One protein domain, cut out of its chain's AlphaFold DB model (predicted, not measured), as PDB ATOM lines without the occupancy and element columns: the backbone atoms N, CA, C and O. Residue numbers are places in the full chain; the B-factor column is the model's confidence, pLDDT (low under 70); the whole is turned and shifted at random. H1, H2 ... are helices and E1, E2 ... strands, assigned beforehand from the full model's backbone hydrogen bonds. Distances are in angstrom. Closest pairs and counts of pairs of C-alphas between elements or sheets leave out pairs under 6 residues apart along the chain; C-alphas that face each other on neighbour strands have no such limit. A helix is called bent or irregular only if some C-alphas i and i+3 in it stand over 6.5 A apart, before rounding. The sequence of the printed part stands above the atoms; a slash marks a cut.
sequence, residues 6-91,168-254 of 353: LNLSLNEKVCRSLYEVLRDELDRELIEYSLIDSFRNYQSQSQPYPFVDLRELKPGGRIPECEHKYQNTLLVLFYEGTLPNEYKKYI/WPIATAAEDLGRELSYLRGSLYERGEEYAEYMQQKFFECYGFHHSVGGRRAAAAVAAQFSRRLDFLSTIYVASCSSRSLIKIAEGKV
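What this domain is: This is residues 6 to 91 and 168 to 254 of the 353 residues of an uncharacterized protein of Proteobacteria bacterium (UniProt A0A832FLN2). A small three-stranded sheet stands between two helices that run along its strands, the long H1 over one face and H6 over the other; beyond H6 a group of three helices, H3, H4 and H5, packs on through H3. H1 runs past the sheet at both ends, and the short H2 lies in the loops between H1 and E1. The printed part has 173 residues with six named helices and three named strands, in the order H1 H2 E1 H3 H4 H5 H6 E2 E3; the sheet's order is E1 E2 E3, antiparallel. The class is mostly helix, and the whole is compact, with a radius of gyration of the C-alphas of 17.9 A and spans of 54 by 48 by 28 A.

Where its parts are: H1, residues 10 to 44, begins with C-alpha 10 at (-23.674, 8.302, -50.222), is 49.4 A long and has a kink of 26 degrees near residue 38. H1 is neither bent nor irregular, but only just: C-alphas 34 and 37 are 6.3 A apart. H2 is residues 54 to 57, and E1 is residues 74 to 79, 16.3 A. H3 is residues 170 to 180, 15.2 A. H4, residues 188 to 191, is irregular, with C-alphas 188 and 191 7.1 A apart. H5 is residues 193 to 206, 19.9 A, and H6 residues 215 to 227, 18.2 A. E2 is residues 234 to 239, 17.0 A; E3, residues 245 to 250, ends with C-alpha 250 at (-9.263, -8.070, -44.951).

How they stand to each other: In the sheet E1 and E2 are antiparallel, with N 76 and O 237 at 2.9 A; the hairpin E2 and E3 has N 238 and O 247 at 2.8 A. H1 is on the sheet at a height of 9.2 A, its closest C-alphas to E3 being Ser 34 and Leu 246, 6.4 A. H6 is on the opposite face at a height of 8.7 A, the C-alphas of Ala 224 and Ile 236 in E2 being the closest, 6.3 A; this makes three layers, helices on both faces of a sheet. H3, the hub, touches H6 at Ala 173 and Val 222, C-alphas 6.0 A apart, the same way at a shallow tilt of 33 degrees, only just short of steep. H3 touches H5 about perpendicular, at 79 degrees, the closest C-alphas being Ala 174 and Phe 203, 5.3 A. H3 touches H4 too, the C-alphas of Glu 175 and Leu 188 being 5.4 A apart, and H4 and H5 touch only at the corner, by residues 195 to 196 of H5, with the C-alphas of Leu 188 and Ala 196 5.5 A apart. H2 touches no helix and is not on the sheet. In H3, H5 and H6 every O i to N i+4 pair is within hydrogen-bond range, in H1 29 of 31; H2 and H4 are too short for such a pair.

The domain as a whole: The two C-alphas farthest apart, those of Ser 46 and Arg 185, are 55.0 A apart. Residues 92 to 167 are not printed, and C-alphas 91 and 168 are 7.4 A apart across the cut. Of the links that are printed whole, H2 to E1 is long, with 16 residues. Residues 190 to 195, of which 193 to 195 belong to H5, stand free. The mean pLDDT of the printed part is 93.5, and no printed residue is under 70.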
ATOM      1  N   LEU A   6     -15.651   4.645 -54.795       93.69
ATOM      2  CA  LEU A   6     -16.064   5.691 -55.742       93.69
ATOM      3  C   LEU A   6     -17.431   5.411 -56.387       93.69
ATOM      4  O   LEU A   6     -18.180   6.355 -56.619       93.69
ATOM      5  N   ASN A   7     -17.764   4.135 -56.590       94.44
ATOM      6  CA  ASN A   7     -18.991   3.679 -57.244       94.44
ATOM      7  C   ASN A   7     -20.155   3.471 -56.262       94.44
ATOM      8  O   ASN A   7     -21.224   3.036 -56.671       94.44
ATOM      9  N   LEU A   8     -19.944   3.755 -54.975       94.75
ATOM     10  CA  LEU A   8     -20.973   3.653 -53.947       94.75
ATOM     11  C   LEU A   8     -21.820   4.928 -53.873       94.75
ATOM     12  O   LEU A   8     -21.306   6.054 -53.988       94.75
ATOM     13  N   SER A   9     -23.102   4.750 -53.572       93.31
ATOM     14  CA  SER A   9     -23.996   5.815 -53.121       93.31
ATOM     15  C   SER A   9     -23.496   6.455 -51.819       93.31
ATOM     16  O   SER A   9     -22.644   5.915 -51.106       93.31
ATOM     17  N   LEU A  10     -24.034   7.628 -51.472       92.50
ATOM     18  CA  LEU A  10     -23.674   8.302 -50.222       92.50
ATOM     19  C   LEU A  10     -23.986   7.435 -48.991       92.50
ATOM     20  O   LEU A  10     -23.167   7.360 -48.079       92.50
ATOM     21  N   ASN A  11     -25.130   6.746 -48.983       90.62
ATOM     22  CA  ASN A  11     -25.520   5.888 -47.864       90.62
ATOM     23  C   ASN A  11     -24.558   4.700 -47.695       90.62
ATOM     24  O   ASN A  11     -24.106   4.413 -46.590       90.62
ATOM     25  N   GLU A  12     -24.170   4.051 -48.794       92.62
ATOM     26  CA  GLU A  12     -23.186   2.963 -48.770       92.62
ATOM     27  C   GLU A  12     -21.800   3.454 -48.334       92.62
ATOM     28  O   GLU A  12     -21.125   2.778 -47.565       92.62
ATOM     29  N   LYS A  13     -21.381   4.661 -48.742       95.06
ATOM     30  CA  LYS A  13     -20.129   5.270 -48.255       95.06
ATOM     31  C   LYS A  13     -20.142   5.477 -46.740       95.06
ATOM     32  O   LYS A  13     -19.123   5.225 -46.097       95.06
ATOM     33  N   VAL A  14     -21.276   5.914 -46.183       93.56
ATOM     34  CA  VAL A  14     -21.463   6.055 -44.730       93.56
ATOM     35  C   VAL A  14     -21.419   4.689 -44.048       93.56
ATOM     36  O   VAL A  14     -20.713   4.545 -43.054       93.56
ATOM     37  N   CYS A  15     -22.100   3.679 -44.601       92.75
ATOM     38  CA  CYS A  15     -22.046   2.303 -44.091       92.75
ATOM     39  C   CYS A  15     -20.612   1.782 -44.046       92.75
ATOM     40  O   CYS A  15     -20.172   1.294 -43.011       92.75
ATOM     41  N   ARG A  16     -19.868   1.949 -45.143       95.25
ATOM     42  CA  ARG A  16     -18.478   1.508 -45.240       95.25
ATOM     43  C   ARG A  16     -17.587   2.180 -44.209       95.25
ATOM     44  O   ARG A  16     -16.782   1.515 -43.575       95.25
ATOM     45  N   SER A  17     -17.748   3.489 -44.024       96.06
ATOM     46  CA  SER A  17     -16.983   4.223 -43.015       96.06
ATOM     47  C   SER A  17     -17.339   3.798 -41.593       96.06
ATOM     48  O   SER A  17     -16.442   3.655 -40.769       96.06
ATOM     49  N   LEU A  18     -18.617   3.537 -41.304       96.06
ATOM     50  CA  LEU A  18     -19.018   2.983 -40.011       96.06
ATOM     51  C   LEU A  18     -18.423   1.585 -39.796       96.06
ATOM     52  O   LEU A  18     -17.870   1.316 -38.737       96.06
ATOM     53  N   TYR A  19     -18.489   0.719 -40.808       97.00
ATOM     54  CA  TYR A  19     -17.881  -0.607 -40.781       97.00
ATOM     55  C   TYR A  19     -16.378  -0.546 -40.482       97.00
ATOM     56  O   TYR A  19     -15.898  -1.293 -39.636       97.00
ATOM     57  N   GLU A  20     -15.641   0.355 -41.137       96.88
ATOM     58  CA  GLU A  20     -14.203   0.550 -40.906       96.88
ATOM     59  C   GLU A  20     -13.913   0.964 -39.456       96.88
ATOM     60  O   GLU A  20     -13.046   0.366 -38.823       96.88
ATOM     61  N   VAL A  21     -14.686   1.902 -38.895       96.88
ATOM     62  CA  VAL A  21     -14.534   2.337 -37.493       96.88
ATOM     63  C   VAL A  21     -14.836   1.201 -36.512       96.88
ATOM     64  O   VAL A  21     -14.045   0.940 -35.605       96.88
ATOM     65  N   LEU A  22     -15.949   0.487 -36.709       97.25
ATOM     66  CA  LEU A  22     -16.326  -0.645 -35.856       97.25
ATOM     67  C   LEU A  22     -15.333  -1.807 -35.975       97.25
ATOM     68  O   LEU A  22     -15.112  -2.542 -35.014       97.25
ATOM     69  N   ARG A  23     -14.693  -1.966 -37.137       97.62
ATOM     70  CA  ARG A  23     -13.623  -2.945 -37.342       97.62
ATOM     71  C   ARG A  23     -12.393  -2.602 -36.507       97.62
ATOM     72  O   ARG A  23     -11.781  -3.511 -35.961       97.62
ATOM     73  N   ASP A  24     -12.040  -1.326 -36.384       96.12
ATOM     74  CA  ASP A  24     -10.899  -0.887 -35.570       96.12
ATOM     75  C   ASP A  24     -11.186  -1.000 -34.058       96.12
ATOM     76  O   ASP A  24     -10.285  -1.228 -33.248       96.12
ATOM     77  N   GLU A  25     -12.450  -0.869 -33.649       95.69
ATOM     78  CA  GLU A  25     -12.898  -1.225 -32.297       95.69
ATOM     79  C   GLU A  25     -12.808  -2.739 -32.054       95.69
ATOM     80  O   GLU A  25     -12.237  -3.178 -31.055       95.69
ATOM     81  N   LEU A  26     -13.274  -3.542 -33.012       97.56
ATOM     82  CA  LEU A  26     -13.199  -4.999 -32.940       97.56
ATOM     83  C   LEU A  26     -11.748  -5.509 -32.927       97.56
ATOM     84  O   LEU A  26     -11.442  -6.433 -32.178       97.56
ATOM     85  N   ASP A  27     -10.838  -4.898 -33.695       97.25
ATOM     86  CA  ASP A  27      -9.400  -5.197 -33.652       97.25
ATOM     87  C   ASP A  27      -8.866  -5.092 -32.214       97.25
ATOM     88  O   ASP A  27      -8.186  -6.006 -31.749       97.25
ATOM     89  N   ARG A  28      -9.207  -4.015 -31.489       96.00
ATOM     90  CA  ARG A  28      -8.770  -3.800 -30.098       96.00
ATOM     91  C   ARG A  28      -9.297  -4.882 -29.158       96.00
ATOM     92  O   ARG A  28      -8.510  -5.475 -28.421       96.00
ATOM     93  N   GLU A  29     -10.594  -5.180 -29.224       96.94
ATOM     94  CA  GLU A  29     -11.216  -6.215 -28.387       96.94
ATOM     95  C   GLU A  29     -10.628  -7.606 -28.646       96.94
ATOM     96  O   GLU A  29     -10.324  -8.349 -27.710       96.94
ATOM     97  N   LEU A  30     -10.424  -7.962 -29.918       98.00
ATOM     98  CA  LEU A  30      -9.895  -9.271 -30.281       98.00
ATOM     99  C   LEU A  30      -8.397  -9.397 -29.984       98.00
ATOM    100  O   LEU A  30      -7.957 -10.496 -29.646       98.00
ATOM    101  N   ILE A  31      -7.612  -8.316 -30.065       98.00
ATOM    102  CA  ILE A  31      -6.210  -8.299 -29.610       98.00
ATOM    103  C   ILE A  31      -6.139  -8.529 -28.099       98.00
ATOM    104  O   ILE A  31      -5.376  -9.393 -27.660       98.00
ATOM    105  N   GLU A  32      -6.947  -7.806 -27.317       97.69
ATOM    106  CA  GLU A  32      -6.995  -7.980 -25.862       97.69
ATOM    107  C   GLU A  32      -7.363  -9.431 -25.518       97.69
ATOM    108  O   GLU A  32      -6.597 -10.111 -24.841       97.69
ATOM    109  N   TYR A  33      -8.456  -9.953 -26.083       97.69
ATOM    110  CA  TYR A  33      -8.915 -11.316 -25.810       97.69
ATOM    111  C   TYR A  33      -7.926 -12.401 -26.261       97.69
ATOM    112  O   TYR A  33      -7.627 -13.338 -25.522       97.69
ATOM    113  N   SER A  34      -7.428 -12.337 -27.496       97.12
ATOM    114  CA  SER A  34      -6.649 -13.448 -28.060       97.12
ATOM    115  C   SER A  34      -5.177 -13.426 -27.664       97.12
ATOM    116  O   SER A  34      -4.563 -14.492 -27.587       97.12
ATOM    117  N   LEU A  35      -4.594 -12.255 -27.405       97.62
ATOM    118  CA  LEU A  35      -3.167 -12.124 -27.111       97.62
ATOM    119  C   LEU A  35      -2.928 -11.783 -25.646       97.62
ATOM    120  O   LEU A  35      -2.249 -12.540 -24.954       97.62
ATOM    121  N   ILE A  36      -3.489 -10.673 -25.168       97.75
ATOM    122  CA  ILE A  36      -3.185 -10.154 -23.829       97.75
ATOM    123  C   ILE A  36      -3.804 -11.045 -22.753       97.75
ATOM    124  O   ILE A  36      -3.105 -11.453 -21.827       97.75
ATOM    125  N   ASP A  37      -5.072 -11.423 -22.893       97.56
ATOM    126  CA  ASP A  37      -5.732 -12.316 -21.941       97.56
ATOM    127  C   ASP A  37      -5.117 -13.720 -21.990       97.56
ATOM    128  O   ASP A  37      -4.896 -14.319 -20.944       97.56
ATOM    129  N   SER A  38      -4.709 -14.211 -23.167       97.38
ATOM    130  CA  SER A  38      -3.913 -15.447 -23.263       97.38
ATOM    131  C   SER A  38      -2.599 -15.340 -22.489       97.38
ATOM    132  O   SER A  38      -2.244 -16.243 -21.737       97.38
ATOM    133  N   PHE A  39      -1.873 -14.230 -22.630       97.50
ATOM    134  CA  PHE A  39      -0.645 -13.987 -21.876       97.50
ATOM    135  C   PHE A  39      -0.899 -13.973 -20.362       97.50
ATOM    136  O   PHE A  39      -0.198 -14.659 -19.617       97.50
ATOM    137  N   ARG A  40      -1.959 -13.289 -19.916       97.56
ATOM    138  CA  ARG A  40      -2.392 -13.285 -18.510       97.56
ATOM    139  C   ARG A  40      -2.801 -14.675 -18.022       97.56
ATOM    140  O   ARG A  40      -2.473 -15.029 -16.892       97.56
ATOM    141  N   ASN A  41      -3.442 -15.496 -18.859       97.25
ATOM    142  CA  ASN A  41      -3.764 -16.882 -18.517       97.25
ATOM    143  C   ASN A  41      -2.483 -17.666 -18.197       97.25
ATOM    144  O   ASN A  41      -2.412 -18.307 -17.152       97.25
ATOM    145  N   TYR A  42      -1.448 -17.561 -19.038       97.12
ATOM    146  CA  TYR A  42      -0.144 -18.185 -18.782       97.12
ATOM    147  C   TYR A  42       0.491 -17.694 -17.475       97.12
ATOM    148  O   TYR A  42       0.926 -18.513 -16.661       97.12
ATOM    149  N   GLN A  43       0.468 -16.380 -17.230       95.94
ATOM    150  CA  GLN A  43       0.973 -15.797 -15.983       95.94
ATOM    151  C   GLN A  43       0.216 -16.303 -14.747       95.94
ATOM    152  O   GLN A  43       0.846 -16.663 -13.757       95.94
ATOM    153  N   SER A  44      -1.118 -16.391 -14.810       97.06
ATOM    154  CA  SER A  44      -1.963 -16.871 -13.703       97.06
ATOM    155  C   SER A  44      -1.674 -18.324 -13.314       97.06
ATOM    156  O   SER A  44      -1.881 -18.719 -12.170       97.06
ATOM    157  N   GLN A  45      -1.173 -19.110 -14.267       96.81
ATOM    158  CA  GLN A  45      -0.789 -20.506 -14.081       96.81
ATOM    159  C   GLN A  45       0.706 -20.662 -13.773       96.81
ATOM    160  O   GLN A  45       1.204 -21.788 -13.731       96.81
ATOM    161  N   SER A  46       1.431 -19.553 -13.589       94.69
ATOM    162  CA  SER A  46       2.885 -19.526 -13.392       94.69
ATOM    163  C   SER A  46       3.651 -20.276 -14.491       94.69
ATOM    164  O   SER A  46       4.671 -20.913 -14.225       94.69
ATOM    165  N   GLN A  47       3.156 -20.227 -15.734       95.56
ATOM    166  CA  GLN A  47       3.790 -20.859 -16.892       95.56
ATOM    167  C   GLN A  47       4.372 -19.816 -17.854       95.56
ATOM    168  O   GLN A  47       3.774 -18.758 -18.057       95.56
ATOM    169  N   PRO A  48       5.518 -20.104 -18.499       94.19
ATOM    170  CA  PRO A  48       6.093 -19.201 -19.485       94.19
ATOM    171  C   PRO A  48       5.199 -19.105 -20.725       94.19
ATOM    172  O   PRO A  48       4.742 -20.119 -21.257       94.19
ATOM    173  N   TYR A  49       4.992 -17.883 -21.219       95.38
ATOM    174  CA  TYR A  49       4.257 -17.672 -22.463       95.38
ATOM    175  C   TYR A  49       5.059 -18.206 -23.666       95.38
ATOM    176  O   TYR A  49       6.240 -17.870 -23.816       95.38
ATOM    177  N   PRO A  50       4.452 -19.012 -24.553       94.38
ATOM    178  CA  PRO A  50       5.153 -19.652 -25.660       94.38
ATOM    179  C   PRO A  50       5.338 -18.693 -26.845       94.38
ATOM    180  O   PRO A  50       4.700 -18.862 -27.877       94.38
ATOM    181  N   PHE A  51       6.205 -17.683 -26.734       93.94
ATOM    182  CA  PHE A  51       6.443 -16.710 -27.815       93.94
ATOM    183  C   PHE A  51       6.721 -17.373 -29.181       93.94
ATOM    184  O   PHE A  51       7.422 -18.382 -29.272       93.94
ATOM    185  N   VAL A  52       6.165 -16.791 -30.246       91.50
ATOM    186  CA  VAL A  52       6.329 -17.269 -31.630       91.50
ATOM    187  C   VAL A  52       7.766 -17.026 -32.101       91.50
ATOM    188  O   VAL A  52       8.307 -15.937 -31.897       91.50
ATOM    189  N   ASP A  53       8.384 -18.010 -32.764       89.12
ATOM    190  CA  ASP A  53       9.672 -17.792 -33.428       89.12
ATOM    191  C   ASP A  53       9.451 -16.900 -34.661       89.12
ATOM    192  O   ASP A  53       8.598 -17.172 -35.506       89.12
ATOM    193  N   LEU A  54      10.245 -15.837 -34.802       88.50
ATOM    194  CA  LEU A  54      10.165 -14.896 -35.924       88.50
ATOM    195  C   LEU A  54      10.309 -15.578 -37.299       88.50
ATOM    196  O   LEU A  54       9.839 -15.050 -38.308       88.50
ATOM    197  N   ARG A  55      10.913 -16.771 -37.370       86.88
ATOM    198  CA  ARG A  55      10.981 -17.594 -38.589       86.88
ATOM    199  C   ARG A  55       9.604 -18.078 -39.051       86.88
ATOM    200  O   ARG A  55       9.402 -18.204 -40.259       86.88
ATOM    201  N   GLU A  56       8.661 -18.287 -38.131       88.00
ATOM    202  CA  GLU A  56       7.268 -18.661 -38.431       88.00
ATOM    203  C   GLU A  56       6.485 -17.527 -39.112       88.00
ATOM    204  O   GLU A  56       5.388 -17.752 -39.627       88.00
ATOM    205  N   LEU A  57       7.021 -16.301 -39.095       89.31
ATOM    206  CA  LEU A  57       6.411 -15.127 -39.720       89.31
ATOM    207  C   LEU A  57       6.836 -14.953 -41.180       89.31
ATOM    208  O   LEU A  57       6.298 -14.087 -41.869       89.31
ATOM    209  N   LYS A  58       7.777 -15.755 -41.684       87.25
ATOM    210  CA  LYS A  58       8.085 -15.763 -43.117       87.25
ATOM    211  C   LYS A  58       6.908 -16.375 -43.891       87.25
ATOM    212  O   LYS A  58       6.319 -17.341 -43.403       87.25
ATOM    213  N   PRO A  59       6.572 -15.872 -45.093       80.94
ATOM    214  CA  PRO A  59       5.595 -16.520 -45.965       80.94
ATOM    215  C   PRO A  59       5.918 -18.011 -46.155       80.94
ATOM    216  O   PRO A  59       7.067 -18.368 -46.417       80.94
ATOM    217  N   GLY A  60       4.923 -18.879 -45.953       72.81
ATOM    218  CA  GLY A  60       5.096 -20.338 -45.994       72.81
ATOM    219  C   GLY A  60       5.844 -20.945 -44.797       72.81
ATOM    220  O   GLY A  60       6.134 -22.140 -44.805       72.81
ATOM    221  N   GLY A  61       6.162 -20.157 -43.765       78.00
ATOM    222  CA  GLY A  61       6.795 -20.637 -42.540       78.00
ATOM    223  C   GLY A  61       5.953 -21.716 -41.858       78.00
ATOM    224  O   GLY A  61       4.759 -21.535 -41.613       78.00
ATOM    225  N   ARG A  62       6.576 -22.858 -41.552       77.50
ATOM    226  CA  ARG A  62       5.903 -23.954 -40.850       77.50
ATOM    227  C   ARG A  62       5.676 -23.563 -39.394       77.50
ATOM    228  O   ARG A  62       6.622 -23.233 -38.686       77.50
ATOM    229  N   ILE A  63       4.424 -23.645 -38.958       77.38
ATOM    230  CA  ILE A  63       4.033 -23.467 -37.559       77.38
ATOM    231  C   ILE A  63       4.022 -24.859 -36.916       77.38
ATOM    232  O   ILE A  63       3.350 -25.743 -37.456       77.38
ATOM    233  N   PRO A  64       4.738 -25.086 -35.803       74.88
ATOM    234  CA  PRO A  64       4.645 -26.337 -35.062       74.88
ATOM    235  C   PRO A  64       3.197 -26.620 -34.643       74.88
ATOM    236  O   PRO A  64       2.506 -25.747 -34.119       74.88
ATOM    237  N   GLU A  65       2.728 -27.847 -34.855       70.00
ATOM    238  CA  GLU A  65       1.390 -28.281 -34.434       70.00
ATOM    239  C   GLU A  65       1.417 -28.689 -32.955       70.00
ATOM    240  O   GLU A  65       1.264 -29.851 -32.601       70.00
ATOM    241  N   CYS A  66       1.678 -27.712 -32.085       83.25
ATOM    242  CA  CYS A  66       1.576 -27.860 -30.636       83.25
ATOM    243  C   CYS A  66       0.334 -27.115 -30.145       83.25
ATOM    244  O   CYS A  66       0.123 -25.957 -30.508       83.25
ATOM    245  N   GLU A  67      -0.504 -27.760 -29.338       86.56
ATOM    246  CA  GLU A  67      -1.669 -27.106 -28.751       86.56
ATOM    247  C   GLU A  67      -1.309 -26.412 -27.438       86.56
ATOM    248  O   GLU A  67      -0.858 -27.023 -26.469       86.56
ATOM    249  N   HIS A  68      -1.541 -25.104 -27.399       90.19
ATOM    250  CA  HIS A  68      -1.302 -24.272 -26.232       90.19
ATOM    251  C   HIS A  68      -2.596 -24.111 -25.434       90.19
ATOM    252  O   HIS A  68      -3.470 -23.330 -25.805       90.19
ATOM    253  N   LYS A  69      -2.719 -24.862 -24.334       92.00
ATOM    254  CA  LYS A  69      -3.944 -24.958 -23.515       92.00
ATOM    255  C   LYS A  69      -4.501 -23.605 -23.053       92.00
ATOM    256  O   LYS A  69      -5.712 -23.442 -22.999       92.00
ATOM    257  N   TYR A  70      -3.632 -22.657 -22.703       94.88
ATOM    258  CA  TYR A  70      -4.033 -21.354 -22.151       94.88
ATOM    259  C   TYR A  70      -4.159 -20.253 -23.212       94.88
ATOM    260  O   TYR A  70      -4.386 -19.091 -22.878       94.88
ATOM    261  N   GLN A  71      -4.001 -20.612 -24.489       95.12
ATOM    262  CA  GLN A  71      -4.155 -19.697 -25.607       95.12
ATOM    263  C   GLN A  71      -5.626 -19.634 -26.030       95.12
ATOM    264  O   GLN A  71      -6.196 -20.623 -26.495       95.12
ATOM    265  N   ASN A  72      -6.220 -18.448 -25.924       95.88
ATOM    266  CA  ASN A  72      -7.585 -18.195 -26.361       95.88
ATOM    267  C   ASN A  72      -7.708 -18.367 -27.882       95.88
ATOM    268  O   ASN A  72      -6.808 -18.018 -28.657       95.88
ATOM    269  N   THR A  73      -8.849 -18.904 -28.312       95.12
ATOM    270  CA  THR A  73      -9.147 -19.178 -29.722       95.12
ATOM    271  C   THR A  73     -10.439 -18.496 -30.128       95.12
ATOM    272  O   THR A  73     -11.296 -18.255 -29.287       95.12
ATOM    273  N   LEU A  74     -10.564 -18.165 -31.411       97.00
ATOM    274  CA  LEU A  74     -11.762 -17.535 -31.959       97.00
ATOM    275  C   LEU A  74     -11.835 -17.713 -33.471       97.00
ATOM    276  O   LEU A  74     -10.815 -17.914 -34.139       97.00
ATOM    277  N   LEU A  75     -13.044 -17.573 -34.007       97.62
ATOM    278  CA  LEU A  75     -13.300 -17.364 -35.427       97.62
ATOM    279  C   LEU A  75     -14.454 -16.364 -35.566       97.62
ATOM    280  O   LEU A  75     -15.565 -16.635 -35.120       97.62
ATOM    281  N   VAL A  76     -14.198 -15.202 -36.164       98.50
ATOM    282  CA  VAL A  76     -15.208 -14.145 -36.337       98.50
ATOM    283  C   VAL A  76     -15.277 -13.753 -37.805       98.50
ATOM    284  O   VAL A  76     -14.260 -13.429 -38.419       98.50
ATOM    285  N   LEU A  77     -16.485 -13.774 -38.359       98.44
ATOM    286  CA  LEU A  77     -16.803 -13.218 -39.668       98.44
ATOM    287  C   LEU A  77     -17.466 -11.864 -39.433       98.44
ATOM    288  O   LEU A  77     -18.531 -11.804 -38.819       98.44
ATOM    289  N   PHE A  78     -16.847 -10.787 -39.906       98.44
ATOM    290  CA  PHE A  78     -17.422  -9.449 -39.847       98.44
ATOM    291  C   PHE A  78     -17.662  -8.918 -41.256       98.44
ATOM    292  O   PHE A  78     -16.724  -8.773 -42.040       98.44
ATOM    293  N   TYR A  79     -18.923  -8.658 -41.592       97.44
ATOM    294  CA  TYR A  79     -19.350  -8.242 -42.923       97.44
ATOM    295  C   TYR A  79     -19.950  -6.839 -42.917       97.44
ATOM    296  O   TYR A  79     -20.761  -6.501 -42.057       97.44
ATOM    297  N   GLU A  80     -19.565  -6.032 -43.910       96.56
ATOM    298  CA  GLU A  80     -20.105  -4.687 -44.135       96.56
ATOM    299  C   GLU A  80     -21.596  -4.733 -44.497       96.56
ATOM    300  O   GLU A  80     -22.355  -3.858 -44.080       96.56
ATOM    301  N   GLY A  81     -22.011  -5.736 -45.271       94.50
ATOM    302  CA  GLY A  81     -23.403  -5.978 -45.640       94.50
ATOM    303  C   GLY A  81     -24.041  -7.106 -44.832       94.50
ATOM    304  O   GLY A  81     -23.449  -7.646 -43.898       94.50
ATOM    305  N   THR A  82     -25.265  -7.469 -45.209       94.50
ATOM    306  CA  THR A  82     -25.960  -8.655 -44.693       94.50
ATOM    307  C   THR A  82     -25.725  -9.813 -45.653       94.50
ATOM    308  O   THR A  82     -25.930  -9.658 -46.855       94.50
ATOM    309  N   LEU A  83     -25.313 -10.972 -45.141       94.19
ATOM    310  CA  LEU A  83     -25.063 -12.162 -45.944       94.19
ATOM    311  C   LEU A  83     -26.377 -12.694 -46.556       94.19
ATOM    312  O   LEU A  83     -27.294 -13.048 -45.808       94.19
ATOM    313  N   PRO A  84     -26.486 -12.789 -47.894       93.00
ATOM    314  CA  PRO A  84     -27.685 -13.311 -48.546       93.00
ATOM    315  C   PRO A  84     -28.022 -14.762 -48.179       93.00
ATOM    316  O   PRO A  84     -27.145 -15.620 -48.057       93.00
ATOM    317  N   ASN A  85     -29.322 -15.071 -48.094       91.56
ATOM    318  CA  ASN A  85     -29.818 -16.416 -47.766       91.56
ATOM    319  C   ASN A  85     -29.378 -17.498 -48.771       91.56
ATOM    320  O   ASN A  85     -29.235 -18.659 -48.391       91.56
ATOM    321  N   GLU A  86     -29.116 -17.136 -50.030       92.50
ATOM    322  CA  GLU A  86     -28.599 -18.047 -51.070       92.50
ATOM    323  C   GLU A  86     -27.242 -18.676 -50.715       92.50
ATOM    324  O   GLU A  86     -26.889 -19.753 -51.209       92.50
ATOM    325  N   TYR A  87     -26.496 -18.042 -49.809       92.62
ATOM    326  CA  TYR A  87     -25.192 -18.507 -49.356       92.62
ATOM    327  C   TYR A  87     -25.243 -19.364 -48.091       92.62
ATOM    328  O   TYR A  87     -24.203 -19.897 -47.700       92.62
ATOM    329  N   LYS A  88     -26.436 -19.609 -47.517       90.81
ATOM    330  CA  LYS A  88     -26.625 -20.486 -46.344       90.81
ATOM    331  C   LYS A  88     -26.052 -21.895 -46.528       90.81
ATOM    332  O   LYS A  88     -25.680 -22.545 -45.557       90.81
ATOM    333  N   LYS A  89     -25.962 -22.381 -47.773       91.19
ATOM    334  CA  LYS A  89     -25.356 -23.687 -48.093       91.19
ATOM    335  C   LYS A  89     -23.836 -23.736 -47.895       91.19
ATOM    336  O   LYS A  89     -23.320 -24.821 -47.664       91.19
ATOM    337  N   TYR A  90     -23.148 -22.599 -48.001       93.38
ATOM    338  CA  TYR A  90     -21.685 -22.495 -47.905       93.38
ATOM    339  C   TYR A  90     -21.237 -21.921 -46.562       93.38
ATOM    340  O   TYR A  90     -20.203 -22.307 -46.028       93.38
ATOM    341  N   ILE A  91     -22.025 -21.000 -46.011       94.88
ATOM    342  CA  ILE A  91     -21.866 -20.467 -44.662       94.88
ATOM    343  C   ILE A  91     -23.180 -20.758 -43.951       94.88
ATOM    344  O   ILE A  91     -24.193 -20.142 -44.257       94.88
ATOM    345  N   TRP A 168     -17.913 -24.915 -47.223       95.06
ATOM    346  CA  TRP A 168     -17.417 -24.825 -48.592       95.06
ATOM    347  C   TRP A 168     -16.114 -25.628 -48.719       95.06
ATOM    348  O   TRP A 168     -15.176 -25.371 -47.964       95.06
ATOM    349  N   PRO A 169     -16.031 -26.639 -49.607       95.44
ATOM    350  CA  PRO A 169     -14.860 -27.511 -49.654       95.44
ATOM    351  C   PRO A 169     -13.572 -26.753 -49.995       95.44
ATOM    352  O   PRO A 169     -13.565 -25.903 -50.885       95.44
ATOM    353  N   ILE A 170     -12.461 -27.125 -49.347       96.19
ATOM    354  CA  ILE A 170     -11.134 -26.525 -49.588       96.19
ATOM    355  C   ILE A 170     -10.739 -26.650 -51.061       96.19
ATOM    356  O   ILE A 170     -10.303 -25.670 -51.655       96.19
ATOM    357  N   ALA A 171     -10.957 -27.818 -51.675       95.75
ATOM    358  CA  ALA A 171     -10.683 -28.026 -53.096       95.75
ATOM    359  C   ALA A 171     -11.484 -27.057 -53.984       95.75
ATOM    360  O   ALA A 171     -10.934 -26.472 -54.910       95.75
ATOM    361  N   THR A 172     -12.761 -26.814 -53.666       96.25
ATOM    362  CA  THR A 172     -13.591 -25.852 -54.406       96.25
ATOM    363  C   THR A 172     -13.116 -24.413 -54.198       96.25
ATOM    364  O   THR A 172     -13.090 -23.641 -55.152       96.25
ATOM    365  N   ALA A 173     -12.696 -24.051 -52.984       96.75
ATOM    366  CA  ALA A 173     -12.136 -22.731 -52.699       96.75
ATOM    367  C   ALA A 173     -10.786 -22.505 -53.406       96.75
ATOM    368  O   ALA A 173     -10.543 -21.431 -53.959       96.75
ATOM    369  N   ALA A 174      -9.925 -23.525 -53.437       97.12
ATOM    370  CA  ALA A 174      -8.660 -23.498 -54.162       97.12
ATOM    371  C   ALA A 174      -8.883 -23.414 -55.679       97.12
ATOM    372  O   ALA A 174      -8.207 -22.642 -56.354       97.12
ATOM    373  N   GLU A 175      -9.860 -24.146 -56.213       96.62
ATOM    374  CA  GLU A 175     -10.257 -24.062 -57.619       96.62
ATOM    375  C   GLU A 175     -10.765 -22.660 -57.989       96.62
ATOM    376  O   GLU A 175     -10.342 -22.099 -58.999       96.62
ATOM    377  N   ASP A 176     -11.630 -22.073 -57.155       96.00
ATOM    378  CA  ASP A 176     -12.163 -20.716 -57.335       96.00
ATOM    379  C   ASP A 176     -11.031 -19.674 -57.366       96.00
ATOM    380  O   ASP A 176     -10.956 -18.878 -58.303       96.00
ATOM    381  N   LEU A 177     -10.075 -19.754 -56.430       95.81
ATOM    382  CA  LEU A 177      -8.881 -18.901 -56.434       95.81
ATOM    383  C   LEU A 177      -8.003 -19.136 -57.673       95.81
ATOM    384  O   LEU A 177      -7.509 -18.185 -58.278       95.81
ATOM    385  N   GLY A 178      -7.794 -20.397 -58.058       95.31
ATOM    386  CA  GLY A 178      -6.980 -20.754 -59.217       95.31
ATOM    387  C   GLY A 178      -7.572 -20.232 -60.525       95.31
ATOM    388  O   GLY A 178      -6.824 -19.775 -61.390       95.31
ATOM    389  N   ARG A 179      -8.905 -20.229 -60.658       93.44
ATOM    390  CA  ARG A 179      -9.604 -19.599 -61.790       93.44
ATOM    391  C   ARG A 179      -9.486 -18.080 -61.747       93.44
ATOM    392  O   ARG A 179      -9.139 -17.479 -62.759       93.44
ATOM    393  N   GLU A 180      -9.707 -17.470 -60.582       92.00
ATOM    394  CA  GLU A 180      -9.588 -16.017 -60.396       92.00
ATOM    395  C   GLU A 180      -8.203 -15.499 -60.819       92.00
ATOM    396  O   GLU A 180      -8.074 -14.473 -61.485       92.00
ATOM    397  N   LEU A 181      -7.153 -16.237 -60.461       93.69
ATOM    398  CA  LEU A 181      -5.766 -15.889 -60.761       93.69
ATOM    399  C   LEU A 181      -5.274 -16.431 -62.111       93.69
ATOM    400  O   LEU A 181      -4.090 -16.314 -62.426       93.69
ATOM    401  N   SER A 182      -6.174 -16.999 -62.920       93.69
ATOM    402  CA  SER A 182      -5.886 -17.555 -64.248       93.69
ATOM    403  C   SER A 182      -4.854 -18.695 -64.264       93.69
ATOM    404  O   SER A 182      -4.219 -18.933 -65.287       93.69
ATOM    405  N   TYR A 183      -4.684 -19.435 -63.167       94.06
ATOM    406  CA  TYR A 183      -3.913 -20.689 -63.146       94.06
ATOM    407  C   TYR A 183      -4.737 -21.877 -63.664       94.06
ATOM    408  O   TYR A 183      -4.185 -22.809 -64.257       94.06
ATOM    409  N   LEU A 184      -6.064 -21.816 -63.502       92.31
ATOM    410  CA  LEU A 184      -7.019 -22.843 -63.922       92.31
ATOM    411  C   LEU A 184      -7.998 -22.305 -64.973       92.31
ATOM    412  O   LEU A 184      -8.471 -21.175 -64.868       92.31
ATOM    413  N   ARG A 185      -8.335 -23.143 -65.963       86.25
ATOM    414  CA  ARG A 185      -9.443 -22.900 -66.909       86.25
ATOM    415  C   ARG A 185     -10.639 -23.817 -66.654       86.25
ATOM    416  O   ARG A 185     -11.768 -23.347 -66.728       86.25
ATOM    417  N   GLY A 186     -10.396 -25.088 -66.341       86.25
ATOM    418  CA  GLY A 186     -11.434 -26.069 -66.032       86.25
ATOM    419  C   GLY A 186     -11.418 -26.497 -64.566       86.25
ATOM    420  O   GLY A 186     -11.322 -25.648 -63.672       86.25
ATOM    421  N   SER A 187     -11.591 -27.791 -64.317       91.19
ATOM    422  CA  SER A 187     -11.546 -28.418 -62.991       91.19
ATOM    423  C   SER A 187     -10.118 -28.497 -62.433       91.19
ATOM    424  O   SER A 187      -9.145 -28.657 -63.172       91.19
ATOM    425  N   LEU A 188     -10.001 -28.407 -61.107       91.81
ATOM    426  CA  LEU A 188      -8.744 -28.470 -60.357       91.81
ATOM    427  C   LEU A 188      -7.897 -29.706 -60.700       91.81
ATOM    428  O   LEU A 188      -6.672 -29.615 -60.756       91.81
ATOM    429  N   TYR A 189      -8.550 -30.841 -60.953       91.44
ATOM    430  CA  TYR A 189      -7.897 -32.136 -61.160       91.44
ATOM    431  C   TYR A 189      -7.595 -32.454 -62.632       91.44
ATOM    432  O   TYR A 189      -6.995 -33.487 -62.917       91.44
ATOM    433  N   GLU A 190      -7.947 -31.578 -63.582       89.50
ATOM    434  CA  GLU A 190      -7.678 -31.807 -65.017       89.50
ATOM    435  C   GLU A 190      -6.187 -31.950 -65.337       89.50
ATOM    436  O   GLU A 190      -5.816 -32.611 -66.304       89.50
ATOM    437  N   ARG A 191      -5.326 -31.328 -64.524       86.31
ATOM    438  CA  ARG A 191      -3.864 -31.363 -64.669       86.31
ATOM    439  C   ARG A 191      -3.190 -32.400 -63.762       86.31
ATOM    440  O   ARG A 191      -1.972 -32.374 -63.627       86.31
ATOM    441  N   GLY A 192      -3.970 -33.301 -63.161       92.31
ATOM    442  CA  GLY A 192      -3.493 -34.339 -62.249       92.31
ATOM    443  C   GLY A 192      -3.539 -33.941 -60.772       92.31
ATOM    444  O   GLY A 192      -3.712 -32.775 -60.415       92.31
ATOM    445  N   GLU A 193      -3.385 -34.944 -59.906       93.75
ATOM    446  CA  GLU A 193      -3.470 -34.796 -58.448       93.75
ATOM    447  C   GLU A 193      -2.365 -33.900 -57.880       93.75
ATOM    448  O   GLU A 193      -2.641 -33.049 -57.040       93.75
ATOM    449  N   GLU A 194      -1.140 -34.018 -58.398       94.69
ATOM    450  CA  GLU A 194       0.003 -33.218 -57.944       94.69
ATOM    451  C   GLU A 194      -0.242 -31.710 -58.148       94.69
ATOM    452  O   GLU A 194       0.004 -30.888 -57.265       94.69
ATOM    453  N   TYR A 195      -0.816 -31.332 -59.295       94.44
ATOM    454  CA  TYR A 195      -1.178 -29.941 -59.567       94.44
ATOM    455  C   TYR A 195      -2.264 -29.443 -58.605       94.44
ATOM    456  O   TYR A 195      -2.186 -28.319 -58.099       94.44
ATOM    457  N   ALA A 196      -3.276 -30.278 -58.348       94.81
ATOM    458  CA  ALA A 196      -4.349 -29.969 -57.411       94.81
ATOM    459  C   ALA A 196      -3.813 -29.761 -55.987       94.81
ATOM    460  O   ALA A 196      -4.250 -28.837 -55.294       94.81
ATOM    461  N   GLU A 197      -2.846 -30.577 -55.566       95.00
ATOM    462  CA  GLU A 197      -2.189 -30.457 -54.269       95.00
ATOM    463  C   GLU A 197      -1.400 -29.147 -54.162       95.00
ATOM    464  O   GLU A 197      -1.641 -28.363 -53.241       95.00
ATOM    465  N   TYR A 198      -0.541 -28.828 -55.138       95.31
ATOM    466  CA  TYR A 198       0.194 -27.557 -55.131       95.31
ATOM    467  C   TYR A 198      -0.734 -26.343 -55.146       95.31
ATOM    468  O   TYR A 198      -0.472 -25.352 -54.462       95.31
ATOM    469  N   MET A 199      -1.838 -26.403 -55.890       96.06
ATOM    470  CA  MET A 199      -2.810 -25.315 -55.917       96.06
ATOM    471  C   MET A 199      -3.491 -25.130 -54.552       96.06
ATOM    472  O   MET A 199      -3.685 -23.994 -54.116       96.06
ATOM    473  N   GLN A 200      -3.795 -26.215 -53.831       95.50
ATOM    474  CA  GLN A 200      -4.286 -26.130 -52.449       95.50
ATOM    475  C   GLN A 200      -3.224 -25.561 -51.500       95.50
ATOM    476  O   GLN A 200      -3.541 -24.720 -50.656       95.50
ATOM    477  N   GLN A 201      -1.952 -25.936 -51.665       95.00
ATOM    478  CA  GLN A 201      -0.868 -25.350 -50.874       95.00
ATOM    479  C   GLN A 201      -0.758 -23.835 -51.107       95.00
ATOM    480  O   GLN A 201      -0.675 -23.064 -50.147       95.00
ATOM    481  N   LYS A 202      -0.850 -23.390 -52.369       95.62
ATOM    482  CA  LYS A 202      -0.872 -21.963 -52.728       95.62
ATOM    483  C   LYS A 202      -2.120 -21.238 -52.253       95.62
ATOM    484  O   LYS A 202      -2.032 -20.071 -51.872       95.62
ATOM    485  N   PHE A 203      -3.261 -21.918 -52.206       96.38
ATOM    486  CA  PHE A 203      -4.470 -21.380 -51.598       96.38
ATOM    487  C   PHE A 203      -4.242 -21.018 -50.126       96.38
ATOM    488  O   PHE A 203      -4.522 -19.886 -49.734       96.38
ATOM    489  N   PHE A 204      -3.659 -21.916 -49.328       95.44
ATOM    490  CA  PHE A 204      -3.333 -21.607 -47.932       95.44
ATOM    491  C   PHE A 204      -2.270 -20.514 -47.805       95.44
ATOM    492  O   PHE A 204      -2.443 -19.597 -46.996       95.44
ATOM    493  N   GLU A 205      -1.227 -20.555 -48.643       94.88
ATOM    494  CA  GLU A 205      -0.190 -19.519 -48.664       94.88
ATOM    495  C   GLU A 205      -0.802 -18.135 -48.919       94.88
ATOM    496  O   GLU A 205      -0.487 -17.199 -48.193       94.88
ATOM    497  N   CYS A 206      -1.736 -18.009 -49.870       95.12
ATOM    498  CA  CYS A 206      -2.434 -16.761 -50.212       95.12
ATOM    499  C   CYS A 206      -3.166 -16.117 -49.021       95.12
ATOM    500  O   CYS A 206      -3.364 -14.900 -48.990       95.12
ATOM    501  N   TYR A 207      -3.567 -16.937 -48.049       95.31
ATOM    502  CA  TYR A 207      -4.270 -16.520 -46.840       95.31
ATOM    503  C   TYR A 207      -3.380 -16.513 -45.589       95.31
ATOM    504  O   TYR A 207      -3.880 -16.320 -44.483       95.31
ATOM    505  N   GLY A 208      -2.061 -16.645 -45.759       92.56
ATOM    506  CA  GLY A 208      -1.079 -16.532 -44.679       92.56
ATOM    507  C   GLY A 208      -0.987 -17.769 -43.792       92.56
ATOM    508  O   GLY A 208      -0.523 -17.676 -42.654       92.56
ATOM    509  N   PHE A 209      -1.418 -18.925 -44.297       92.56
ATOM    510  CA  PHE A 209      -1.368 -20.190 -43.579       92.56
ATOM    511  C   PHE A 209      -0.400 -21.179 -44.228       92.56
ATOM    512  O   PHE A 209      -0.163 -21.163 -45.434       92.56
ATOM    513  N   HIS A 210       0.129 -22.086 -43.410       90.06
ATOM    514  CA  HIS A 210       0.753 -23.306 -43.910       90.06
ATOM    515  C   HIS A 210      -0.336 -24.252 -44.452       90.06
ATOM    516  O   HIS A 210      -1.474 -24.204 -43.998       90.06
ATOM    517  N   HIS A 211      -0.021 -25.132 -45.397       87.31
ATOM    518  CA  HIS A 211      -1.028 -26.011 -46.011       87.31
ATOM    519  C   HIS A 211      -1.520 -27.137 -45.089       87.31
ATOM    520  O   HIS A 211      -2.609 -27.658 -45.286       87.31
ATOM    521  N   SER A 212      -0.747 -27.492 -44.057       86.56
ATOM    522  CA  SER A 212      -1.130 -28.525 -43.078       86.56
ATOM    523  C   SER A 212      -2.192 -28.063 -42.072       86.56
ATOM    524  O   SER A 212      -2.597 -28.829 -41.201       86.56
ATOM    525  N   VAL A 213      -2.635 -26.802 -42.126       86.25
ATOM    526  CA  VAL A 213      -3.540 -26.279 -41.101       86.25
ATOM    527  C   VAL A 213      -4.947 -26.869 -41.227       86.25
ATOM    528  O   VAL A 213      -5.561 -26.840 -42.288       86.25
ATOM    529  N   GLY A 214      -5.495 -27.334 -40.104       86.38
ATOM    530  CA  GLY A 214      -6.893 -27.750 -39.981       86.38
ATOM    531  C   GLY A 214      -7.767 -26.774 -39.182       86.38
ATOM    532  O   GLY A 214      -7.327 -25.709 -38.726       86.38
ATOM    533  N   GLY A 215      -9.030 -27.163 -38.985       90.75
ATOM    534  CA  GLY A 215      -9.969 -26.513 -38.066       90.75
ATOM    535  C   GLY A 215     -10.269 -25.047 -38.402       90.75
ATOM    536  O   GLY A 215     -10.516 -24.695 -39.557       90.75
ATOM    537  N   ARG A 216     -10.237 -24.173 -37.384       93.00
ATOM    538  CA  ARG A 216     -10.602 -22.745 -37.502       93.00
ATOM    539  C   ARG A 216      -9.769 -21.987 -38.549       93.00
ATOM    540  O   ARG A 216     -10.306 -21.113 -39.219       93.00
ATOM    541  N   ARG A 217      -8.484 -22.328 -38.733       93.62
ATOM    542  CA  ARG A 217      -7.607 -21.673 -39.731       93.62
ATOM    543  C   ARG A 217      -8.006 -22.026 -41.163       93.62
ATOM    544  O   ARG A 217      -8.094 -21.137 -42.005       93.62
ATOM    545  N   ALA A 218      -8.318 -23.297 -41.418       95.25
ATOM    546  CA  ALA A 218      -8.832 -23.718 -42.718       95.25
ATOM    547  C   ALA A 218     -10.198 -23.083 -43.013       95.25
ATOM    548  O   ALA A 218     -10.393 -22.519 -44.088       95.25
ATOM    549  N   ALA A 219     -11.098 -23.074 -42.024       96.44
ATOM    550  CA  ALA A 219     -12.384 -22.391 -42.132       96.44
ATOM    551  C   ALA A 219     -12.222 -20.888 -42.426       96.44
ATOM    552  O   ALA A 219     -12.949 -20.355 -43.260       96.44
ATOM    553  N   ALA A 220     -11.242 -20.216 -41.811       97.12
ATOM    554  CA  ALA A 220     -10.953 -18.806 -42.068       97.12
ATOM    555  C   ALA A 220     -10.480 -18.548 -43.509       97.12
ATOM    556  O   ALA A 220     -10.970 -17.615 -44.142       97.12
ATOM    557  N   ALA A 221      -9.577 -19.378 -44.046       96.81
ATOM    558  CA  ALA A 221      -9.111 -19.261 -45.432       96.81
ATOM    559  C   ALA A 221     -10.260 -19.454 -46.436       96.81
ATOM    560  O   ALA A 221     -10.443 -18.656 -47.356       96.81
ATOM    561  N   VAL A 222     -11.079 -20.486 -46.214       97.62
ATOM    562  CA  VAL A 222     -12.257 -20.783 -47.038       97.62
ATOM    563  C   VAL A 222     -13.279 -19.649 -46.964       97.62
ATOM    564  O   VAL A 222     -13.738 -19.176 -48.003       97.62
ATOM    565  N   ALA A 223     -13.601 -19.163 -45.762       97.38
ATOM    566  CA  ALA A 223     -14.521 -18.043 -45.581       97.38
ATOM    567  C   ALA A 223     -13.998 -16.763 -46.246       97.38
ATOM    568  O   ALA A 223     -14.772 -16.029 -46.864       97.38
ATOM    569  N   ALA A 224     -12.690 -16.502 -46.172       97.25
ATOM    570  CA  ALA A 224     -12.072 -15.349 -46.816       97.25
ATOM    571  C   ALA A 224     -12.161 -15.426 -48.346       97.25
ATOM    572  O   ALA A 224     -12.547 -14.436 -48.972       97.25
ATOM    573  N   GLN A 225     -11.879 -16.589 -48.949       96.88
ATOM    574  CA  GLN A 225     -12.057 -16.781 -50.394       96.88
ATOM    575  C   GLN A 225     -13.522 -16.638 -50.791       96.88
ATOM    576  O   GLN A 225     -13.829 -15.917 -51.737       96.88
ATOM    577  N   PHE A 226     -14.431 -17.253 -50.037       95.94
ATOM    578  CA  PHE A 226     -15.859 -17.171 -50.310       95.94
ATOM    579  C   PHE A 226     -16.350 -15.721 -50.306       95.94
ATOM    580  O   PHE A 226     -17.060 -15.289 -51.213       95.94
ATOM    581  N   SER A 227     -15.904 -14.943 -49.316       95.12
ATOM    582  CA  SER A 227     -16.316 -13.549 -49.142       95.12
ATOM    583  C   SER A 227     -15.888 -12.649 -50.311       95.12
ATOM    584  O   SER A 227     -16.496 -11.606 -50.525       95.12
ATOM    585  N   ARG A 228     -14.917 -13.059 -51.147       92.50
ATOM    586  CA  ARG A 228     -14.554 -12.323 -52.377       92.50
ATOM    587  C   ARG A 228     -15.687 -12.279 -53.403       92.50
ATOM    588  O   ARG A 228     -15.671 -11.404 -54.276       92.50
ATOM    589  N   ARG A 229     -16.654 -13.199 -53.314       91.62
ATOM    590  CA  ARG A 229     -17.844 -13.261 -54.178       91.62
ATOM    591  C   ARG A 229     -18.877 -12.189 -53.825       91.62
ATOM    592  O   ARG A 229     -19.707 -11.867 -54.666       91.62
ATOM    593  N   LEU A 230     -18.787 -11.619 -52.625       93.56
ATOM    594  CA  LEU A 230     -19.669 -10.560 -52.149       93.56
ATOM    595  C   LEU A 230     -19.298  -9.214 -52.802       93.56
ATOM    596  O   LEU A 230     -18.171  -9.001 -53.277       93.56
ATOM    597  N   ASP A 231     -20.274  -8.315 -52.849       93.81
ATOM    598  CA  ASP A 231     -20.182  -6.954 -53.388       93.81
ATOM    599  C   ASP A 231     -19.817  -5.905 -52.317       93.81
ATOM    600  O   ASP A 231     -19.519  -4.752 -52.640       93.81
ATOM    601  N   PHE A 232     -19.715  -6.326 -51.056       95.06
ATOM    602  CA  PHE A 232     -19.307  -5.520 -49.907       95.06
ATOM    603  C   PHE A 232     -18.022  -6.046 -49.240       95.06
ATOM    604  O   PHE A 232     -17.522  -7.127 -49.558       95.06
ATOM    605  N   LEU A 233     -17.445  -5.256 -48.330       96.81
ATOM    606  CA  LEU A 233     -16.239  -5.603 -47.585       96.81
ATOM    607  C   LEU A 233     -16.501  -6.682 -46.533       96.81
ATOM    608  O   LEU A 233     -17.541  -6.734 -45.879       96.81
ATOM    609  N   SER A 234     -15.486  -7.509 -46.325       97.25
ATOM    610  CA  SER A 234     -15.477  -8.554 -45.311       97.25
ATOM    611  C   SER A 234     -14.165  -8.548 -44.545       97.25
ATOM    612  O   SER A 234     -13.099  -8.271 -45.107       97.25
ATOM    613  N   THR A 235     -14.215  -8.922 -43.276       98.56
ATOM    614  CA  THR A 235     -13.043  -9.143 -42.441       98.56
ATOM    615  C   THR A 235     -13.216 -10.432 -41.655       98.56
ATOM    616  O   THR A 235     -14.215 -10.629 -40.970       98.56
ATOM    617  N   ILE A 236     -12.240 -11.326 -41.793       98.50
ATOM    618  CA  ILE A 236     -12.222 -12.616 -41.108       98.50
ATOM    619  C   ILE A 236     -11.132 -12.575 -40.044       98.50
ATOM    620  O   ILE A 236      -9.976 -12.313 -40.375       98.50
ATOM    621  N   TYR A 237     -11.485 -12.855 -38.794       98.62
ATOM    622  CA  TYR A 237     -10.537 -12.982 -37.690       98.62
ATOM    623  C   TYR A 237     -10.430 -14.430 -37.257       98.62
ATOM    624  O   TYR A 237     -11.443 -15.113 -37.100       98.62
ATOM    625  N   VAL A 238      -9.212 -14.885 -36.997       97.69
ATOM    626  CA  VAL A 238      -8.965 -16.208 -36.443       97.69
ATOM    627  C   VAL A 238      -7.804 -16.173 -35.463       97.69
ATOM    628  O   VAL A 238      -6.738 -15.638 -35.759       97.69
ATOM    629  N   ALA A 239      -8.005 -16.793 -34.305       95.56
ATOM    630  CA  ALA A 239      -6.933 -17.162 -33.392       95.56
ATOM    631  C   ALA A 239      -7.049 -18.658 -33.098       95.56
ATOM    632  O   ALA A 239      -8.148 -19.180 -32.894       95.56
ATOM    633  N   SER A 240      -5.920 -19.362 -33.097       90.31
ATOM    634  CA  SER A 240      -5.863 -20.789 -32.767       90.31
ATOM    635  C   SER A 240      -4.842 -21.043 -31.672       90.31
ATOM    636  O   SER A 240      -3.826 -20.347 -31.599       90.31
ATOM    637  N   CYS A 241      -5.070 -22.095 -30.886       86.25
ATOM    638  CA  CYS A 241      -4.163 -22.508 -29.821       86.25
ATOM    639  C   CYS A 241      -2.741 -22.727 -30.361       86.25
ATOM    640  O   CYS A 241      -1.786 -22.257 -29.769       86.25
ATOM    641  N   SER A 242      -2.588 -23.317 -31.546       85.06
ATOM    642  CA  SER A 242      -1.276 -23.574 -32.156       85.06
ATOM    643  C   SER A 242      -0.542 -22.351 -32.710       85.06
ATOM    644  O   SER A 242       0.687 -22.315 -32.727       85.06
ATOM    645  N   SER A 243      -1.261 -21.328 -33.179       85.81
ATOM    646  CA  SER A 243      -0.627 -20.201 -33.877       85.81
ATOM    647  C   SER A 243      -0.141 -19.097 -32.948       85.81
ATOM    648  O   SER A 243       0.751 -18.350 -33.353       85.81
ATOM    649  N   ARG A 244      -0.711 -18.999 -31.732       92.75
ATOM    650  CA  ARG A 244      -0.377 -17.976 -30.717       92.75
ATOM    651  C   ARG A 244      -0.404 -16.551 -31.286       92.75
ATOM    652  O   ARG A 244       0.367 -15.675 -30.903       92.75
ATOM    653  N   SER A 245      -1.266 -16.353 -32.275       94.69
ATOM    654  CA  SER A 245      -1.394 -15.119 -33.035       94.69
ATOM    655  C   SER A 245      -2.852 -14.892 -33.394       94.69
ATOM    656  O   SER A 245      -3.583 -15.854 -33.642       94.69
ATOM    657  N   LEU A 246      -3.239 -13.628 -33.495       97.75
ATOM    658  CA  LEU A 246      -4.488 -13.215 -34.112       97.75
ATOM    659  C   LEU A 246      -4.222 -12.906 -35.579       97.75
ATOM    660  O   LEU A 246      -3.385 -12.064 -35.902       97.75
ATOM    661  N   ILE A 247      -4.942 -13.575 -36.468       97.62
ATOM    662  CA  ILE A 247      -4.864 -13.340 -37.904       97.62
ATOM    663  C   ILE A 247      -6.154 -12.664 -38.350       97.62
ATOM    664  O   ILE A 247      -7.244 -13.177 -38.114       97.62
ATOM    665  N   LYS A 248      -6.014 -11.519 -39.011       98.38
ATOM    666  CA  LYS A 248      -7.085 -10.771 -39.665       98.38
ATOM    667  C   LYS A 248      -6.868 -10.842 -41.174       98.38
ATOM    668  O   LYS A 248      -5.791 -10.518 -41.666       98.38
ATOM    669  N   ILE A 249      -7.889 -11.247 -41.917       98.38
ATOM    670  CA  ILE A 249      -7.889 -11.265 -43.382       98.38
ATOM    671  C   ILE A 249      -8.908 -10.233 -43.844       98.38
ATOM    672  O   ILE A 249     -10.107 -10.386 -43.610       98.38
ATOM    673  N   ALA A 250      -8.429  -9.171 -44.484       96.56
ATOM    674  CA  ALA A 250      -9.263  -8.070 -44.951       96.56
ATOM    675  C   ALA A 250      -8.677  -7.481 -46.232       96.56
ATOM    676  O   ALA A 250      -7.462  -7.341 -46.352       96.56
ATOM    677  N   GLU A 251      -9.542  -7.125 -47.185       90.12
ATOM    678  CA  GLU A 251      -9.159  -6.341 -48.374       90.12
ATOM    679  C   GLU A 251      -7.999  -6.954 -49.191       90.12
ATOM    680  O   GLU A 251      -7.210  -6.259 -49.822       90.12
ATOM    681  N   GLY A 252      -7.888  -8.287 -49.191       88.94
ATOM    682  CA  GLY A 252      -6.823  -9.003 -49.903       88.94
ATOM    683  C   GLY A 252      -5.450  -8.966 -49.224       88.94
ATOM    684  O   GLY A 252      -4.488  -9.452 -49.821       88.94
ATOM    685  N   LYS A 253      -5.363  -8.437 -48.000       95.81
ATOM    686  CA  LYS A 253      -4.178  -8.485 -47.137       95.81
ATOM    687  C   LYS A 253      -4.399  -9.442 -45.970       95.81
ATOM    688  O   LYS A 253      -5.536  -9.711 -45.566       95.81
ATOM    689  N   VAL A 254      -3.292  -9.923 -45.417       97.38
ATOM    690  CA  VAL A 254      -3.282 -10.722 -44.189       97.38
ATOM    691  C   VAL A 254      -2.517  -9.949 -43.126       97.38
ATOM    692  O   VAL A 254      -1.398  -9.508 -43.355       97.38
TER     693      VAL A 254